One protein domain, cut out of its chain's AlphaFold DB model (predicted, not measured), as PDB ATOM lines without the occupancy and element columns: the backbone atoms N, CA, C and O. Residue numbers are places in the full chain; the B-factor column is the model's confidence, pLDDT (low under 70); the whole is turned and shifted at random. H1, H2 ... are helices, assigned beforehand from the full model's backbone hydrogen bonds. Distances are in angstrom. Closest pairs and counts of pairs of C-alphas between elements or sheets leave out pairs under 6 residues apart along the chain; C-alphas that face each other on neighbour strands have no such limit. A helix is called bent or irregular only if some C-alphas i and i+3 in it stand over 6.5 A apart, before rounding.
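This is residues 100 to 177 of the 201 residues of an uncharacterized protein of Clostridium cadaveris (UniProt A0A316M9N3). A long rod is made by two long helices, H1 and H3, that run the same way and overlap in part, with the short H2 folded back between them in a small compact middle. From this middle, residues 100 to 116 of H1 stick out at one end and residues 164 to 177, of which 164 to 176 belong to H3, at the other. The printed part has 78 residues with three named helices, in the order H1, H2, H3, and no named strand; its class is all helix. It is extended, with a radius of gyration of the C-alphas of 18.8 A and spans of 72 by 16 by 16 A.

H1, residues 100 to 131, touches H2, residues 136 to 142, with its residues 122 to 130 alone. Their closest C-alphas are those of Thr 126 and Val 136, 5.5 A apart. H1 and H2 run opposite ways at a steep tilt of 56 degrees. H2 only just touches H3, residues 148 to 176, with 3 pairs of C-alphas within 8 A, and H3 does this with residues 151 to 155 alone. The closest C-alphas of H2 and H3 are those of Ile 142 and Ile 151, 5.4 A apart. H2 and H3 run opposite ways at a steep tilt of 55 degrees. H1 and H3 are close but not clearly touching, their closest C-alphas, those of Leu 129 and Ile 155, being 7.4 A apart. They run the same way at a shallow tilt of 33 degrees, only just short of steep. Every O i to N i+4 pair is within hydrogen-bond range in H1 and H3; in H2 it is 1 of 3, beside 2 of 4 O i to N i+3 pairs.

H1 begins at C-alpha 100 (31.987, 25.264, 3.454) and is 46.7 A long. H3 is 41.9 A long and ends at C-alpha 176 (66.290, -22.323, 43.164). H2 is only just irregular: C-alphas 137 and 140 are 6.8 A apart.

The two C-alphas farthest apart, those of Glu 100 and Ser 177, are 72.2 A apart. The printed part has no cut, and both links are tight. Mean pLDDT of the printed part is 83.2, with residues 100, 145 and 175 to 177 under 70.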
ATOM      1  N   GLU A 100      30.635  25.521   2.942       68.88
ATOM      2  CA  GLU A 100      31.987  25.264   3.454       68.88
ATOM      3  C   GLU A 100      32.011  25.263   4.988       68.88
ATOM      4  O   GLU A 100      32.647  24.404   5.601       68.88
ATOM      5  N   ALA A 101      31.278  26.183   5.624       71.19
ATOM      6  CA  ALA A 101      31.120  26.199   7.075       71.19
ATOM      7  C   ALA A 101      30.391  24.947   7.587       71.19
ATOM      8  O   ALA A 101      30.813  24.373   8.588       71.19
ATOM      9  N   LEU A 102      29.346  24.496   6.889       73.56
ATOM     10  CA  LEU A 102      28.605  23.274   7.213       73.56
ATOM     11  C   LEU A 102      29.468  22.024   7.084       73.56
ATOM     12  O   LEU A 102      29.470  21.202   7.989       73.56
ATOM     13  N   GLU A 103      30.227  21.893   6.001       73.62
ATOM     14  CA  GLU A 103      31.125  20.754   5.798       73.62
ATOM     15  C   GLU A 103      32.254  20.739   6.831       73.62
ATOM     16  O   GLU A 103      32.575  19.694   7.396       73.62
ATOM     17  N   LYS A 104      32.823  21.908   7.151       80.31
ATOM     18  CA  LYS A 104      33.817  22.029   8.221       80.31
ATOM     19  C   LYS A 104      33.226  21.655   9.579       80.31
ATOM     20  O   LYS A 104      33.890  20.969  10.352       80.31
ATOM     21  N   LEU A 105      31.999  22.086   9.864       79.06
ATOM     22  CA  LEU A 105      31.304  21.765  11.107       79.06
ATOM     23  C   LEU A 105      30.946  20.276  11.185       79.06
ATOM     24  O   LEU A 105      31.132  19.670  12.233       79.06
ATOM     25  N   GLN A 106      30.496  19.675  10.081       77.50
ATOM     26  CA  GLN A 106      30.241  18.236   9.979       77.50
ATOM     27  C   GLN A 106      31.513  17.438  10.229       77.50
ATOM     28  O   GLN A 106      31.507  16.547  11.069       77.50
ATOM     29  N   LYS A 107      32.624  17.815   9.592       82.62
ATOM     30  CA  LYS A 107      33.913  17.160   9.812       82.62
ATOM     31  C   LYS A 107      34.378  17.279  11.266       82.62
ATOM     32  O   LYS A 107      34.761  16.283  11.862       82.62
ATOM     33  N   GLN A 108      34.284  18.467  11.866       81.75
ATOM     34  CA  GLN A 108      34.609  18.652  13.288       81.75
ATOM     35  C   GLN A 108      33.708  17.823  14.210       81.75
ATOM     36  O   GLN A 108      34.170  17.313  15.228       81.75
ATOM     37  N   PHE A 109      32.429  17.688  13.865       83.56
ATOM     38  CA  PHE A 109      31.487  16.880  14.625       83.56
ATOM     39  C   PHE A 109      31.796  15.381  14.512       83.56
ATOM     40  O   PHE A 109      31.779  14.683  15.522       83.56
ATOM     41  N   GLU A 110      32.116  14.891  13.313       81.88
ATOM     42  CA  GLU A 110      32.540  13.507  13.080       81.88
ATOM     43  C   GLU A 110      33.843  13.183  13.818       81.88
ATOM     44  O   GLU A 110      33.898  12.180  14.532       81.88
ATOM     45  N   ASP A 111      34.845  14.061  13.730       81.56
ATOM     46  CA  ASP A 111      36.119  13.914  14.442       81.56
ATOM     47  C   ASP A 111      35.892  13.875  15.967       81.56
ATOM     48  O   ASP A 111      36.401  12.989  16.655       81.56
ATOM     49  N   SER A 112      35.051  14.770  16.497       82.00
ATOM     50  CA  SER A 112      34.711  14.809  17.928       82.00
ATOM     51  C   SER A 112      33.939  13.568  18.389       82.00
ATOM     52  O   SER A 112      34.193  13.046  19.475       82.00
ATOM     53  N   GLN A 113      33.014  13.058  17.572       81.25
ATOM     54  CA  GLN A 113      32.295  11.819  17.870       81.25
ATOM     55  C   GLN A 113      33.228  10.606  17.873       81.25
ATOM     56  O   GLN A 113      33.100   9.745  18.746       81.25
ATOM     57  N   ALA A 114      34.179  10.543  16.939       79.81
ATOM     58  CA  ALA A 114      35.182   9.485  16.898       79.81
ATOM     59  C   ALA A 114      36.103   9.528  18.129       79.81
ATOM     60  O   ALA A 114      36.375   8.486  18.730       79.81
ATOM     61  N   GLU A 115      36.532  10.720  18.550       85.12
ATOM     62  CA  GLU A 115      37.359  10.906  19.748       85.12
ATOM     63  C   GLU A 115      36.608  10.512  21.030       85.12
ATOM     64  O   GLU A 115      37.123   9.729  21.827       85.12
ATOM     65  N   LEU A 116      35.349  10.938  21.182       86.38
ATOM     66  CA  LEU A 116      34.492  10.543  22.308       86.38
ATOM     67  C   LEU A 116      34.235   9.034  22.352       86.38
ATOM     68  O   LEU A 116      34.217   8.435  23.429       86.38
ATOM     69  N   ALA A 117      34.004   8.409  21.196       83.50
ATOM     70  CA  ALA A 117      33.835   6.962  21.110       83.50
ATOM     71  C   ALA A 117      35.111   6.246  21.567       83.50
ATOM     72  O   ALA A 117      35.044   5.347  22.406       83.50
ATOM     73  N   LYS A 118      36.277   6.696  21.091       84.62
ATOM     74  CA  LYS A 118      37.578   6.164  21.501       84.62
ATOM     75  C   LYS A 118      37.813   6.323  23.001       84.62
ATOM     76  O   LYS A 118      38.168   5.346  23.656       84.62
ATOM     77  N   GLU A 119      37.570   7.503  23.560       86.19
ATOM     78  CA  GLU A 119      37.760   7.774  24.989       86.19
ATOM     79  C   GLU A 119      36.844   6.906  25.865       86.19
ATOM     80  O   GLU A 119      37.288   6.319  26.854       86.19
ATOM     81  N   ARG A 120      35.576   6.734  25.469       86.75
ATOM     82  CA  ARG A 120      34.642   5.825  26.156       86.75
ATOM     83  C   ARG A 120      35.129   4.381  26.138       86.75
ATOM     84  O   ARG A 120      35.081   3.712  27.173       86.75
ATOM     85  N   THR A 121      35.606   3.909  24.990       86.25
ATOM     86  CA  THR A 121      36.152   2.557  24.840       86.25
ATOM     87  C   THR A 121      37.408   2.376  25.692       86.25
ATOM     88  O   THR A 121      37.483   1.423  26.467       86.25
ATOM     89  N   ILE A 122      38.348   3.325  25.662       86.94
ATOM     90  CA  ILE A 122      39.542   3.313  26.522       86.94
ATOM     91  C   ILE A 122      39.140   3.270  28.000       86.94
ATOM     92  O   ILE A 122      39.643   2.437  28.755       86.94
ATOM     93  N   GLY A 123      38.183   4.099  28.425       88.00
ATOM     94  CA  GLY A 123      37.694   4.122  29.805       88.00
ATOM     95  C   GLY A 123      37.064   2.796  30.248       88.00
ATOM     96  O   GLY A 123      37.314   2.332  31.364       88.00
ATOM     97  N   LYS A 124      36.281   2.154  29.371       89.00
ATOM     98  CA  LYS A 124      35.716   0.813  29.599       89.00
ATOM     99  C   LYS A 124      36.830  -0.217  29.791       89.00
ATOM    100  O   LYS A 124      36.843  -0.917  30.802       89.00
ATOM    101  N   TYR A 125      37.783  -0.285  28.867       87.25
ATOM    102  CA  TYR A 125      38.816  -1.322  28.876       87.25
ATOM    103  C   TYR A 125      39.919  -1.096  29.910       87.25
ATOM    104  O   TYR A 125      40.469  -2.062  30.432       87.25
ATOM    105  N   THR A 126      40.154   0.148  30.322       88.00
ATOM    106  CA  THR A 126      40.988   0.473  31.490       88.00
ATOM    107  C   THR A 126      40.445  -0.199  32.754       88.00
ATOM    108  O   THR A 126      41.212  -0.762  33.536       88.00
ATOM    109  N   LYS A 127      39.118  -0.191  32.951       89.25
ATOM    110  CA  LYS A 127      38.490  -0.899  34.078       89.25
ATOM    111  C   LYS A 127      38.650  -2.412  33.944       89.25
ATOM    112  O   LYS A 127      39.089  -3.044  34.895       89.25
ATOM    113  N   VAL A 128      38.390  -2.968  32.759       88.75
ATOM    114  CA  VAL A 128      38.518  -4.416  32.503       88.75
ATOM    115  C   VAL A 128      39.944  -4.918  32.759       88.75
ATOM    116  O   VAL A 128      40.121  -5.958  33.391       88.75
ATOM    117  N   LEU A 129      40.964  -4.181  32.310       88.12
ATOM    118  CA  LEU A 129      42.367  -4.510  32.575       88.12
ATOM    119  C   LEU A 129      42.671  -4.508  34.072       88.12
ATOM    120  O   LEU A 129      43.257  -5.464  34.578       88.12
ATOM    121  N   LYS A 130      42.221  -3.469  34.784       88.81
ATOM    122  CA  LYS A 130      42.396  -3.360  36.234       88.81
ATOM    123  C   LYS A 130      41.735  -4.526  36.975       88.81
ATOM    124  O   LYS A 130      42.361  -5.103  37.859       88.81
ATOM    125  N   ASP A 131      40.517  -4.899  36.587       89.12
ATOM    126  CA  ASP A 131      39.771  -6.007  37.197       89.12
ATOM    127  C   ASP A 131      40.443  -7.368  36.939       89.12
ATOM    128  O   ASP A 131      40.403  -8.254  37.789       89.12
ATOM    129  N   LYS A 132      41.120  -7.525  35.794       87.00
ATOM    130  CA  LYS A 132      41.927  -8.714  35.459       87.00
ATOM    131  C   LYS A 132      43.351  -8.680  36.033       87.00
ATOM    132  O   LYS A 132      44.128  -9.589  35.753       87.00
ATOM    133  N   GLY A 133      43.708  -7.657  36.813       84.94
ATOM    134  CA  GLY A 133      45.046  -7.507  37.393       84.94
ATOM    135  C   GLY A 133      46.145  -7.204  36.369       84.94
ATOM    136  O   GLY A 133      47.322  -7.410  36.656       84.94
ATOM    137  N   LEU A 134      45.775  -6.731  35.176       88.00
ATOM    138  CA  LEU A 134      46.707  -6.347  34.122       88.00
ATOM    139  C   LEU A 134      47.062  -4.850  34.195       88.00
ATOM    140  O   LEU A 134      46.233  -4.037  34.619       88.00
ATOM    141  N   PRO A 135      48.266  -4.448  33.743       87.88
ATOM    142  CA  PRO A 135      48.650  -3.041  33.672       87.88
ATOM    143  C   PRO A 135      47.724  -2.230  32.755       87.88
ATOM    144  O   PRO A 135      47.524  -2.576  31.591       87.88
ATOM    145  N   VAL A 136      47.201  -1.113  33.264       86.75
ATOM    146  CA  VAL A 136      46.300  -0.211  32.519       86.75
ATOM    147  C   VAL A 136      46.972   0.480  31.332       86.75
ATOM    148  O   VAL A 136      46.297   0.821  30.371       86.75
ATOM    149  N   GLU A 137      48.300   0.615  31.357       86.31
ATOM    150  CA  GLU A 137      49.110   1.155  30.254       86.31
ATOM    151  C   GLU A 137      48.970   0.337  28.961       86.31
ATOM    152  O   GLU A 137      49.238   0.833  27.871       86.31
ATOM    153  N   LEU A 138      48.507  -0.914  29.065       85.62
ATOM    154  CA  LEU A 138      48.269  -1.767  27.908       85.62
ATOM    155  C   LEU A 138      47.036  -1.350  27.106       85.62
ATOM    156  O   LEU A 138      46.900  -1.822  25.980       85.62
ATOM    157  N   VAL A 139      46.168  -0.474  27.639       84.69
ATOM    158  CA  VAL A 139      44.895  -0.085  27.009       84.69
ATOM    159  C   VAL A 139      45.075   0.483  25.598       84.69
ATOM    160  O   VAL A 139      44.307   0.145  24.698       84.69
ATOM    161  N   ASP A 140      46.138   1.257  25.375       82.12
ATOM    162  CA  ASP A 140      46.445   1.842  24.067       82.12
ATOM    163  C   ASP A 140      46.958   0.798  23.063       82.12
ATOM    164  O   ASP A 140      46.760   0.938  21.857       82.12
ATOM    165  N   TYR A 141      47.572  -0.281  23.555       82.31
ATOM    166  CA  TYR A 141      48.126  -1.359  22.733       82.31
ATOM    167  C   TYR A 141      47.083  -2.424  22.378       82.31
ATOM    168  O   TYR A 141      47.150  -3.014  21.300       82.31
ATOM    169  N   ILE A 142      46.096  -2.658  23.248       83.25
ATOM    170  CA  ILE A 142      44.984  -3.585  22.978       83.25
ATOM    171  C   ILE A 142      43.889  -2.978  22.106       83.25
ATOM    172  O   ILE A 142      43.124  -3.746  21.524       83.25
ATOM    173  N   TYR A 143      43.829  -1.642  21.999       78.44
ATOM    174  CA  TYR A 143      42.792  -0.920  21.256       78.44
ATOM    175  C   TYR A 143      42.699  -1.359  19.786       78.44
ATOM    176  O   TYR A 143      41.596  -1.475  19.263       78.44
ATOM    177  N   GLY A 144      43.830  -1.670  19.138       73.19
ATOM    178  CA  GLY A 144      43.866  -2.332  17.829       73.19
ATOM    179  C   GLY A 144      42.979  -1.675  16.761       73.19
ATOM    180  O   GLY A 144      43.211  -0.535  16.366       73.19
ATOM    181  N   ASP A 145      41.974  -2.419  16.287       69.44
ATOM    182  CA  ASP A 145      40.994  -1.999  15.271       69.44
ATOM    183  C   ASP A 145      39.772  -1.255  15.851       69.44
ATOM    184  O   ASP A 145      38.830  -0.944  15.118       69.44
ATOM    185  N   GLY A 146      39.772  -0.979  17.159       70.25
ATOM    186  CA  GLY A 146      38.711  -0.277  17.879       70.25
ATOM    187  C   GLY A 146      37.435  -1.094  18.090       70.25
ATOM    188  O   GLY A 146      36.457  -0.544  18.598       70.25
ATOM    189  N   LYS A 147      37.412  -2.381  17.710       79.50
ATOM    190  CA  LYS A 147      36.255  -3.262  17.912       79.50
ATOM    191  C   LYS A 147      36.360  -3.988  19.242       79.50
ATOM    192  O   LYS A 147      37.360  -4.648  19.515       79.50
ATOM    193  N   ASP A 148      35.275  -3.952  20.007       81.38
ATOM    194  CA  ASP A 148      35.194  -4.574  21.330       81.38
ATOM    195  C   ASP A 148      35.659  -6.045  21.335       81.38
ATOM    196  O   ASP A 148      36.502  -6.423  22.140       81.38
ATOM    197  N   GLU A 149      35.218  -6.855  20.366       83.56
ATOM    198  CA  GLU A 149      35.593  -8.276  20.257       83.56
ATOM    199  C   GLU A 149      37.097  -8.505  20.047       83.56
ATOM    200  O   GLU A 149      37.662  -9.483  20.543       83.56
ATOM    201  N   THR A 150      37.753  -7.629  19.283       83.94
ATOM    202  CA  THR A 150      39.198  -7.701  19.045       83.94
ATOM    203  C   THR A 150      39.951  -7.299  20.307       83.94
ATOM    204  O   THR A 150      40.916  -7.965  20.683       83.94
ATOM    205  N   ILE A 151      39.481  -6.255  20.994       85.62
ATOM    206  CA  ILE A 151      40.067  -5.788  22.253       85.62
ATOM    207  C   ILE A 151      39.954  -6.878  23.325       85.62
ATOM    208  O   ILE A 151      40.946  -7.193  23.979       85.62
ATOM    209  N   ASP A 152      38.791  -7.515  23.459       86.06
ATOM    210  CA  ASP A 152      38.573  -8.600  24.419       86.06
ATOM    211  C   ASP A 152      39.492  -9.805  24.148       86.06
ATOM    212  O   ASP A 152      40.161 -10.290  25.063       86.06
ATOM    213  N   LYS A 153      39.635 -10.228  22.884       88.38
ATOM    214  CA  LYS A 153      40.592 -11.286  22.498       88.38
ATOM    215  C   LYS A 153      42.042 -10.903  22.789       88.38
ATOM    216  O   LYS A 153      42.825 -11.740  23.237       88.38
ATOM    217  N   ASN A 154      42.415  -9.647  22.544       87.50
ATOM    218  CA  ASN A 154      43.755  -9.150  22.850       87.50
ATOM    219  C   ASN A 154      44.026  -9.199  24.359       87.50
ATOM    220  O   ASN A 154      45.099  -9.645  24.769       87.50
ATOM    221  N   ILE A 155      43.048  -8.807  25.181       89.50
ATOM    222  CA  ILE A 155      43.131  -8.899  26.643       89.50
ATOM    223  C   ILE A 155      43.324 -10.352  27.083       89.50
ATOM    224  O   ILE A 155      44.207 -10.619  27.893       89.50
ATOM    225  N   GLU A 156      42.548 -11.296  26.550       90.06
ATOM    226  CA  GLU A 156      42.670 -12.720  26.899       90.06
ATOM    227  C   GLU A 156      44.044 -13.299  26.548       90.06
ATOM    228  O   GLU A 156      44.673 -13.961  27.381       90.06
ATOM    229  N   ASN A 157      44.545 -13.001  25.348       89.31
ATOM    230  CA  ASN A 157      45.865 -13.447  24.905       89.31
ATOM    231  C   ASN A 157      46.974 -12.889  25.803       89.31
ATOM    232  O   ASN A 157      47.847 -13.633  26.253       89.31
ATOM    233  N   ILE A 158      46.921 -11.590  26.109       89.50
ATOM    234  CA  ILE A 158      47.884 -10.945  27.004       89.50
ATOM    235  C   ILE A 158      47.788 -11.533  28.411       89.50
ATOM    236  O   ILE A 158      48.823 -11.852  28.991       89.50
ATOM    237  N   SER A 159      46.581 -11.732  28.951       88.56
ATOM    238  CA  SER A 159      46.387 -12.386  30.251       88.56
ATOM    239  C   SER A 159      47.047 -13.763  30.292       88.56
ATOM    240  O   SER A 159      47.745 -14.076  31.253       88.56
ATOM    241  N   SER A 160      46.865 -14.581  29.253       89.69
ATOM    242  CA  SER A 160      47.451 -15.923  29.182       89.69
ATOM    243  C   SER A 160      48.983 -15.891  29.163       89.69
ATOM    244  O   SER A 160      49.628 -16.602  29.941       89.69
ATOM    245  N   ILE A 161      49.571 -15.025  28.330       89.06
ATOM    246  CA  ILE A 161      51.029 -14.857  28.230       89.06
ATOM    247  C   ILE A 161      51.601 -14.340  29.554       89.06
ATOM    248  O   ILE A 161      52.606 -14.860  30.039       89.06
ATOM    249  N   PHE A 162      50.948 -13.345  30.155       89.44
ATOM    250  CA  PHE A 162      51.394 -12.723  31.395       89.44
ATOM    251  C   PHE A 162      51.378 -13.710  32.565       89.44
ATOM    252  O   PHE A 162      52.386 -13.854  33.256       89.44
ATOM    253  N   ASN A 163      50.287 -14.462  32.732       88.50
ATOM    254  CA  ASN A 163      50.196 -15.499  33.763       88.50
ATOM    255  C   ASN A 163      51.245 -16.599  33.550       88.50
ATOM    256  O   ASN A 163      51.946 -16.963  34.490       88.50
ATOM    257  N   SER A 164      51.449 -17.049  32.308       89.75
ATOM    258  CA  SER A 164      52.471 -18.058  31.987       89.75
ATOM    259  C   SER A 164      53.895 -17.584  32.316       89.75
ATOM    260  O   SER A 164      54.732 -18.367  32.781       89.75
ATOM    261  N   ALA A 165      54.186 -16.300  32.088       88.25
ATOM    262  CA  ALA A 165      55.467 -15.691  32.433       88.25
ATOM    263  C   ALA A 165      55.657 -15.577  33.954       88.25
ATOM    264  O   ALA A 165      56.743 -15.889  34.452       88.25
ATOM    265  N   ILE A 166      54.608 -15.191  34.692       88.31
ATOM    266  CA  ILE A 166      54.623 -15.176  36.162       88.31
ATOM    267  C   ILE A 166      54.868 -16.581  36.706       88.31
ATOM    268  O   ILE A 166      55.801 -16.759  37.487       88.31
ATOM    269  N   ASP A 167      54.113 -17.582  36.257       86.88
ATOM    270  CA  ASP A 167      54.256 -18.967  36.714       86.88
ATOM    271  C   ASP A 167      55.671 -19.501  36.461       86.88
ATOM    272  O   ASP A 167      56.290 -20.109  37.338       86.88
ATOM    273  N   SER A 168      56.232 -19.215  35.283       88.00
ATOM    274  CA  SER A 168      57.605 -19.600  34.935       88.00
ATOM    275  C   SER A 168      58.644 -18.908  35.824       88.00
ATOM    276  O   SER A 168      59.583 -19.552  36.300       88.00
ATOM    277  N   GLY A 169      58.472 -17.611  36.091       86.88
ATOM    278  CA  GLY A 169      59.345 -16.842  36.980       86.88
ATOM    279  C   GLY A 169      59.277 -17.322  38.430       86.88
ATOM    280  O   GLY A 169      60.313 -17.527  39.064       86.88
ATOM    281  N   VAL A 170      58.069 -17.571  38.938       86.31
ATOM    282  CA  VAL A 170      57.815 -18.113  40.279       86.31
ATOM    283  C   VAL A 170      58.437 -19.500  40.420       86.31
ATOM    284  O   VAL A 170      59.171 -19.740  41.379       86.31
ATOM    285  N   LYS A 171      58.246 -20.387  39.437       84.00
ATOM    286  CA  LYS A 171      58.871 -21.717  39.413       84.00
ATOM    287  C   LYS A 171      60.395 -21.639  39.377       84.00
ATOM    288  O   LYS A 171      61.050 -22.413  40.067       84.00
ATOM    289  N   SER A 172      60.965 -20.696  38.625       82.62
ATOM    290  CA  SER A 172      62.412 -20.465  38.610       82.62
ATOM    291  C   SER A 172      62.923 -20.013  39.980       82.62
ATOM    292  O   SER A 172      63.887 -20.590  40.475       82.62
ATOM    293  N   LYS A 173      62.261 -19.050  40.637       79.06
ATOM    294  CA  LYS A 173      62.664 -18.570  41.969       79.06
ATOM    295  C   LYS A 173      62.510 -19.643  43.049       79.06
ATOM    296  O   LYS A 173      63.477 -19.916  43.755       79.06
ATOM    297  N   LEU A 174      61.344 -20.286  43.136       76.25
ATOM    298  CA  LEU A 174      61.061 -21.333  44.127       76.25
ATOM    299  C   LEU A 174      61.883 -22.605  43.889       76.25
ATOM    300  O   LEU A 174      62.328 -23.229  44.848       76.25
ATOM    301  N   GLY A 175      62.133 -22.966  42.627       65.81
ATOM    302  CA  GLY A 175      62.985 -24.100  42.264       65.81
ATOM    303  C   GLY A 175      64.448 -23.898  42.659       65.81
ATOM    304  O   GLY A 175      65.124 -24.866  42.987       65.81
ATOM    305  N   THR A 176      64.930 -22.651  42.695       57.28
ATOM    306  CA  THR A 176      66.290 -22.323  43.164       57.28
ATOM    307  C   THR A 176      66.417 -22.156  44.680       57.28
ATOM    308  O   THR A 176      67.534 -22.149  45.187       57.28
ATOM    309  N   SER A 177      65.307 -22.016  45.413       56.03
ATOM    310  CA  SER A 177      65.301 -21.783  46.867       56.03
ATOM    311  C   SER A 177      64.726 -22.946  47.680       56.03
ATOM    312  O   SER A 177      64.472 -22.789  48.874       56.03
TER     313      SER A 177